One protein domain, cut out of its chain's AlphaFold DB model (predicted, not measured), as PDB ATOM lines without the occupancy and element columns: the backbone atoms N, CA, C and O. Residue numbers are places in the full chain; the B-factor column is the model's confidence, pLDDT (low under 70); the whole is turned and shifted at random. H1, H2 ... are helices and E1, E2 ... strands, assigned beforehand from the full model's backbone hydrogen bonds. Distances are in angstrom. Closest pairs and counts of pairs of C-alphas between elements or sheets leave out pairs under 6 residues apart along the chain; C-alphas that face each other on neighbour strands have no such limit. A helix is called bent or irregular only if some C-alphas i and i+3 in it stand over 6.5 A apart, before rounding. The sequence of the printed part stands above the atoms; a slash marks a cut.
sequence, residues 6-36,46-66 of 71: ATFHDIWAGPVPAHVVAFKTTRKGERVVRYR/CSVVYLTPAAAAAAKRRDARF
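What this domain is: This is residues 6 to 36 and 46 to 66 of the 71 residues of an uncharacterized protein of Mesorhizobium sp. LSJC280B00 (UniProt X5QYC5). The domain is a long, bent ribbon of three antiparallel strands, in which the long strand E2 makes the spine, E1 pairs with one part of it and E3 folds back along the other. The short helix H1 packs on this sheet, where Pro 53 comes near Val 20 of E2 and Tyr 35 of E3. The printed part has 52 residues, with three named strands and one named helix in the order E1, E2, E3, H1. The sheet has the order E1, E2, E3, and the class is mixed, helices and strands. The whole is loose, with a radius of gyration of the C-alphas of 12.6 A, and elongated, spanning 38 by 21 by 14 A.

Where its parts are: E1 is residues 6 to 10, 12.2 A from first to last C-alpha, and begins at C-alpha 6 at (36.767, -101.058, -10.132). After a tight link comes E2, residues 14 to 27, 33.8 A long, the longest strand, which bends by 70 degrees at residue 17 and ends at C-alpha 27 at (10.917, -90.844, -11.257). After another tight link comes E3, residues 30 to 36, 18.7 A long. Beyond the cut, H1 is residues 53 to 60, 11.0 A long, and ends at C-alpha 60 at (33.469, -95.585, -4.330).

How they stand to each other: The strands form a meander, each strand the antiparallel neighbour of the one before. E2 is the inner strand, and its pairing is staggered: residues 14 to 18 pair with E1, and residues 21 to 27 pair with E3. In the hairpin of E1 and E2, N 8 and O 16 are within hydrogen-bond range at 2.8 A, as are N 6 and O 18 at 2.9 A. In the hairpin of E2 and E3, N 23 and O 34 are 2.8 A apart, and N 30 and O 27 are 3.0 A apart. The edge strands E1 and E3 are apart. H1 is on the sheet at a height over the sheet of 8.1 A, and only just over none of the strands, with 2 of its C-alphas falling on E2 and 2 on E3. The closest C-alphas of H1 and E3 are those of Pro 53 and Tyr 35, 6.4 A apart; those of H1 and E2 are Pro 53 and Val 20, 6.6 A apart. In H1 each O i to N i+4 pair is within hydrogen-bond range.

The domain as a whole: The two C-alphas farthest apart are those of Gly 14 and Gly 29, 38.6 A, while those of Ala 6 and Phe 66, first and last printed, are 6.5 A apart. Residues 37 to 45 are not printed, and C-alphas 36 and 46 across this cut are 7.8 A apart. The link from E3 to H1 runs across the cut. The mean pLDDT of the printed part is 94.8, and no printed residue is under 70.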
ATOM      1  N   ALA A   6      36.205-100.774 -11.446       97.56
ATOM      2  CA  ALA A   6      36.767-101.058 -10.132       97.56
ATOM      3  C   ALA A   6      36.867-102.570  -9.899       97.56
ATOM      4  O   ALA A   6      36.293-103.372 -10.637       97.56
ATOM      5  N   THR A   7      37.522-102.957  -8.811       97.94
ATOM      6  CA  THR A   7      37.383-104.284  -8.205       97.94
ATOM      7  C   THR A   7      36.431-104.177  -7.014       97.94
ATOM      8  O   THR A   7      36.672-103.381  -6.105       97.94
ATOM      9  N   PHE A   8      35.353-104.962  -7.020       97.50
ATOM     10  CA  PHE A   8      34.397-105.081  -5.922       97.50
ATOM     11  C   PHE A   8      34.715-106.317  -5.074       97.50
ATOM     12  O   PHE A   8      34.808-107.417  -5.604       97.50
ATOM     13  N   HIS A   9      34.863-106.134  -3.766       96.75
ATOM     14  CA  HIS A   9      35.103-107.198  -2.792       96.75
ATOM     15  C   HIS A   9      33.765-107.730  -2.290       96.75
ATOM     16  O   HIS A   9      33.208-107.246  -1.302       96.75
ATOM     17  N   ASP A  10      33.221-108.693  -3.026       94.25
ATOM     18  CA  ASP A  10      31.999-109.390  -2.658       94.25
ATOM     19  C   ASP A  10      32.276-110.366  -1.508       94.25
ATOM     20  O   ASP A  10      33.271-111.090  -1.521       94.25
ATOM     21  N   ILE A  11      31.388-110.410  -0.515       92.06
ATOM     22  CA  ILE A  11      31.590-111.238   0.684       92.06
ATOM     23  C   ILE A  11      31.537-112.746   0.396       92.06
ATOM     24  O   ILE A  11      32.050-113.527   1.191       92.06
ATOM     25  N   TRP A  12      30.928-113.152  -0.722       91.50
ATOM     26  CA  TRP A  12      30.778-114.553  -1.113       91.50
ATOM     27  C   TRP A  12      31.708-114.928  -2.265       91.50
ATOM     28  O   TRP A  12      32.291-116.006  -2.261       91.50
ATOM     29  N   ALA A  13      31.843-114.045  -3.256       92.06
ATOM     30  CA  ALA A  13      32.624-114.303  -4.466       92.06
ATOM     31  C   ALA A  13      34.068-113.772  -4.407       92.06
ATOM     32  O   ALA A  13      34.847-114.033  -5.322       92.06
ATOM     33  N   GLY A  14      34.433-113.025  -3.362       94.25
ATOM     34  CA  GLY A  14      35.740-112.382  -3.259       94.25
ATOM     35  C   GLY A  14      35.892-111.193  -4.222       94.25
ATOM     36  O   GLY A  14      34.908-110.515  -4.533       94.25
ATOM     37  N   PRO A  15      37.119-110.888  -4.684       96.88
ATOM     38  CA  PRO A  15      37.374-109.777  -5.599       96.88
ATOM     39  C   PRO A  15      36.820-110.057  -7.004       96.88
ATOM     40  O   PRO A  15      37.303-110.936  -7.714       96.88
ATOM     41  N   VAL A  16      35.840-109.267  -7.437       97.06
ATOM     42  CA  VAL A  16      35.189-109.387  -8.748       97.06
ATOM     43  C   VAL A  16      35.319-108.071  -9.519       97.06
ATOM     44  O   VAL A  16      35.064-107.003  -8.952       97.06
ATOM     45  N   PRO A  17      35.683-108.091 -10.813       97.50
ATOM     46  CA  PRO A  17      35.668-106.885 -11.628       97.50
ATOM     47  C   PRO A  17      34.263-106.275 -11.702       97.50
ATOM     48  O   PRO A  17      33.256-106.973 -11.844       97.50
ATOM     49  N   ALA A  18      34.197-104.952 -11.624       97.44
ATOM     50  CA  ALA A  18      32.961-104.194 -11.638       97.44
ATOM     51  C   ALA A  18      33.080-102.968 -12.541       97.44
ATOM     52  O   ALA A  18      34.157-102.402 -12.735       97.44
ATOM     53  N   HIS A  19      31.946-102.543 -13.079       97.38
ATOM     54  CA  HIS A  19      31.839-101.370 -13.930       97.38
ATOM     55  C   HIS A  19      30.519-100.644 -13.677       97.38
ATOM     56  O   HIS A  19      29.551-101.210 -13.161       97.38
ATOM     57  N   VAL A  20      30.479 -99.361 -14.011       96.88
ATOM     58  CA  VAL A  20      29.256 -98.570 -13.908       96.88
ATOM     59  C   VAL A  20      28.387 -98.791 -15.141       96.88
ATOM     60  O   VAL A  20      28.831 -98.612 -16.268       96.88
ATOM     61  N   VAL A  21      27.113 -99.109 -14.938       95.81
ATOM     62  CA  VAL A  21      26.135 -99.259 -16.022       95.81
ATOM     63  C   VAL A  21      25.027 -98.230 -15.914       95.81
ATOM     64  O   VAL A  21      24.582 -97.884 -14.815       95.81
ATOM     65  N   ALA A  22      24.562 -97.760 -17.069       95.69
ATOM     66  CA  ALA A  22      23.369 -96.938 -17.172       95.69
ATOM     67  C   ALA A  22      22.115 -97.822 -17.206       95.69
ATOM     68  O   ALA A  22      22.084 -98.857 -17.867       95.69
ATOM     69  N   PHE A  23      21.051 -97.391 -16.541       94.44
ATOM     70  CA  PHE A  23      19.730 -97.995 -16.652       94.44
ATOM     71  C   PHE A  23      18.653 -96.909 -16.677       94.44
ATOM     72  O   PHE A  23      18.825 -95.812 -16.138       94.44
ATOM     73  N   LYS A  24      17.533 -97.207 -17.341       96.19
ATOM     74  CA  LYS A  24      16.381 -96.301 -17.424       96.19
ATOM     75  C   LYS A  24      15.419 -96.622 -16.283       96.19
ATOM     76  O   LYS A  24      15.097 -97.785 -16.061       96.19
ATOM     77  N   THR A  25      14.948 -95.599 -15.586       93.50
ATOM     78  CA  THR A  25      13.934 -95.721 -14.531       93.50
ATOM     79  C   THR A  25      12.950 -94.561 -14.615       93.50
ATOM     80  O   THR A  25      13.223 -93.569 -15.291       93.50
ATOM     81  N   THR A  26      11.804 -94.678 -13.951       95.25
ATOM     82  CA  THR A  26      10.793 -93.620 -13.901       95.25
ATOM     83  C   THR A  26      10.832 -92.957 -12.533       95.25
ATOM     84  O   THR A  26      10.735 -93.630 -11.510       95.25
ATOM     85  N   ARG A  27      10.962 -91.630 -12.494       89.06
ATOM     86  CA  ARG A  27      10.917 -90.844 -11.257       89.06
ATOM     87  C   ARG A  27       9.926 -89.705 -11.438       89.06
ATOM     88  O   ARG A  27      10.096 -88.903 -12.341       89.06
ATOM     89  N   LYS A  28       8.913 -89.630 -10.567       91.94
ATOM     90  CA  LYS A  28       7.848 -88.608 -10.637       91.94
ATOM     91  C   LYS A  28       7.172 -88.523 -12.023       91.94
ATOM     92  O   LYS A  28       6.882 -87.439 -12.501       91.94
ATOM     93  N   GLY A  29       6.958 -89.668 -12.676       94.31
ATOM     94  CA  GLY A  29       6.346 -89.733 -14.011       94.31
ATOM     95  C   GLY A  29       7.310 -89.510 -15.183       94.31
ATOM     96  O   GLY A  29       6.944 -89.793 -16.317       94.31
ATOM     97  N   GLU A  30       8.557 -89.103 -14.935       95.19
ATOM     98  CA  GLU A  30       9.544 -88.861 -15.989       95.19
ATOM     99  C   GLU A  30      10.521 -90.027 -16.143       95.19
ATOM    100  O   GLU A  30      11.009 -90.594 -15.158       95.19
ATOM    101  N   ARG A  31      10.858 -90.366 -17.392       95.56
ATOM    102  CA  ARG A  31      11.865 -91.384 -17.697       95.56
ATOM    103  C   ARG A  31      13.260 -90.774 -17.589       95.56
ATOM    104  O   ARG A  31      13.649 -89.951 -18.408       95.56
ATOM    105  N   VAL A  32      14.029 -91.221 -16.603       95.50
ATOM    106  CA  VAL A  32      15.378 -90.726 -16.306       95.50
ATOM    107  C   VAL A  32      16.426 -91.824 -16.470       95.50
ATOM    108  O   VAL A  32      16.151 -93.011 -16.279       95.50
ATOM    109  N   VAL A  33      17.654 -91.428 -16.806       95.94
ATOM    110  CA  VAL A  33      18.822 -92.320 -16.802       95.94
ATOM    111  C   VAL A  33      19.500 -92.243 -15.438       95.94
ATOM    112  O   VAL A  33      19.701 -91.162 -14.883       95.94
ATOM    113  N   ARG A  34      19.831 -93.405 -14.880       95.88
ATOM    114  CA  ARG A  34      20.581 -93.555 -13.632       95.88
ATOM    115  C   ARG A  34      21.725 -94.526 -13.834       95.88
ATOM    116  O   ARG A  34      21.728 -95.307 -14.778       95.88
ATOM    117  N   TYR A  35      22.681 -94.473 -12.921       96.06
ATOM    118  CA  TYR A  35      23.896 -95.269 -12.983       96.06
ATOM    119  C   TYR A  35      24.027 -96.128 -11.732       96.06
ATOM    120  O   TYR A  35      23.638 -95.699 -10.647       96.06
ATOM    121  N   ARG A  36      24.570 -97.335 -11.861       96.25
ATOM    122  CA  ARG A  36      24.879 -98.219 -10.726       96.25
ATOM    123  C   ARG A  36      26.142 -99.020 -11.002       96.25
ATOM    124  O   ARG A  36      26.484 -99.227 -12.161       96.25
ATOM    125  N   CYS A  46      25.947-103.146  -5.270       87.81
ATOM    126  CA  CYS A  46      25.180-102.512  -4.200       87.81
ATOM    127  C   CYS A  46      23.916-101.838  -4.754       87.81
ATOM    128  O   CYS A  46      23.897-101.421  -5.911       87.81
ATOM    129  N   SER A  47      22.915-101.611  -3.903       86.81
ATOM    130  CA  SER A  47      21.640-100.969  -4.280       86.81
ATOM    131  C   SER A  47      21.719 -99.450  -4.514       86.81
ATOM    132  O   SER A  47      20.703 -98.813  -4.781       86.81
ATOM    133  N   VAL A  48      22.902 -98.837  -4.393       92.38
ATOM    134  CA  VAL A  48      23.072 -97.382  -4.533       92.38
ATOM    135  C   VAL A  48      23.046 -96.975  -6.007       92.38
ATOM    136  O   VAL A  48      23.727 -97.577  -6.839       92.38
ATOM    137  N   VAL A  49      22.297 -95.912  -6.310       94.69
ATOM    138  CA  VAL A  49      22.102 -95.380  -7.665       94.69
ATOM    139  C   VAL A  49      22.592 -93.935  -7.765       94.69
ATOM    140  O   VAL A  49      22.395 -93.131  -6.855       94.69
ATOM    141  N   TYR A  50      23.195 -93.586  -8.897       95.00
ATOM    142  CA  TYR A  50      23.871 -92.309  -9.122       95.00
ATOM    143  C   TYR A  50      23.273 -91.560 -10.311       95.00
ATOM    144  O   TYR A  50      22.608 -92.138 -11.174       95.00
ATOM    145  N   LEU A  51      23.498 -90.247 -10.333       94.94
ATOM    146  CA  LEU A  51      23.067 -89.360 -11.416       94.94
ATOM    147  C   LEU A  51      24.068 -89.302 -12.569       94.94
ATOM    148  O   LEU A  51      23.660 -89.067 -13.698       94.94
ATOM    149  N   THR A  52      25.355 -89.524 -12.295       95.00
ATOM    150  CA  THR A  52      26.422 -89.500 -13.300       95.00
ATOM    151  C   THR A  52      27.449 -90.604 -13.023       95.00
ATOM    152  O   THR A  52      27.588 -91.028 -11.867       95.00
ATOM    153  N   PRO A  53      28.213 -91.053 -14.039       95.38
ATOM    154  CA  PRO A  53      29.319 -91.988 -13.836       95.38
ATOM    155  C   PRO A  53      30.400 -91.431 -12.897       95.38
ATOM    156  O   PRO A  53      30.866 -92.132 -12.004       95.38
ATOM    157  N   ALA A  54      30.733 -90.142 -13.024       95.25
ATOM    158  CA  ALA A  54      31.729 -89.488 -12.174       95.25
ATOM    159  C   ALA A  54      31.328 -89.485 -10.687       95.25
ATOM    160  O   ALA A  54      32.160 -89.759  -9.823       95.25
ATOM    161  N   ALA A  55      30.046 -89.245 -10.380       95.38
ATOM    162  CA  ALA A  55      29.539 -89.336  -9.011       95.38
ATOM    163  C   ALA A  55      29.614 -90.773  -8.468       95.38
ATOM    164  O   ALA A  55      29.954 -90.971  -7.302       95.38
ATOM    165  N   ALA A  56      29.352 -91.775  -9.316       95.44
ATOM    166  CA  ALA A  56      29.484 -93.184  -8.948       95.44
ATOM    167  C   ALA A  56      30.937 -93.561  -8.616       95.44
ATOM    168  O   ALA A  56      31.169 -94.267  -7.634       95.44
ATOM    169  N   ALA A  57      31.907 -93.072  -9.397       95.75
ATOM    170  CA  ALA A  57      33.330 -93.279  -9.137       95.75
ATOM    171  C   ALA A  57      33.777 -92.571  -7.851       95.75
ATOM    172  O   ALA A  57      34.364 -93.194  -6.966       95.75
ATOM    173  N   ALA A  58      33.442 -91.286  -7.700       95.38
ATOM    174  CA  ALA A  58      33.797 -90.498  -6.522       95.38
ATOM    175  C   ALA A  58      33.277 -91.131  -5.220       95.38
ATOM    176  O   ALA A  58      34.025 -91.225  -4.247       95.38
ATOM    177  N   ALA A  59      32.039 -91.637  -5.223       94.56
ATOM    178  CA  ALA A  59      31.439 -92.298  -4.068       94.56
ATOM    179  C   ALA A  59      32.158 -93.595  -3.658       94.56
ATOM    180  O   ALA A  59      32.110 -93.968  -2.488       94.56
ATOM    181  N   LYS A  60      32.811 -94.295  -4.596       95.31
ATOM    182  CA  LYS A  60      33.469 -95.585  -4.330       95.31
ATOM    183  C   LYS A  60      34.960 -95.506  -4.055       95.31
ATOM    184  O   LYS A  60      35.501 -96.460  -3.517       95.31
ATOM    185  N   ARG A  61      35.607 -94.361  -4.285       94.50
ATOM    186  CA  ARG A  61      37.025 -94.156  -3.922       94.50
ATOM    187  C   ARG A  61      37.330 -94.350  -2.431       94.50
ATOM    188  O   ARG A  61      38.482 -94.566  -2.086       94.50
ATOM    189  N   ARG A  62      36.326 -94.224  -1.555       90.38
ATOM    190  CA  ARG A  62      36.458 -94.382  -0.093       90.38
ATOM    191  C   ARG A  62      35.619 -95.536   0.473       90.38
ATOM    192  O   ARG A  62      35.521 -95.669   1.686       90.38
ATOM    193  N   ASP A  63      34.972 -96.332  -0.378       94.06
ATOM    194  CA  ASP A  63      34.173 -97.480   0.067       94.06
ATOM    195  C   ASP A  63      35.108 -98.680   0.236       94.06
ATOM    196  O   ASP A  63      35.737 -99.098  -0.730       94.06
ATOM    197  N   ALA A  64      35.190 -99.244   1.443       94.12
ATOM    198  CA  ALA A  64      36.087-100.363   1.751       94.12
ATOM    199  C   ALA A  64      35.826-101.618   0.895       94.12
ATOM    200  O   ALA A  64      36.704-102.461   0.745       94.12
ATOM    201  N   ARG A  65      34.631-101.743   0.303       95.19
ATOM    202  CA  ARG A  65      34.294-102.852  -0.599       95.19
ATOM    203  C   ARG A  65      34.799-102.639  -2.022       95.19
ATOM    204  O   ARG A  65      34.599-103.507  -2.862       95.19
ATOM    205  N   PHE A  66      35.385-101.488  -2.334       97.19
ATOM    206  CA  PHE A  66      35.873-101.156  -3.666       97.19
ATOM    207  C   PHE A  66      37.365-100.839  -3.629       97.19
ATOM    208  O   PHE A  66      37.875-100.213  -2.707       97.19
TER     209      PHE A  66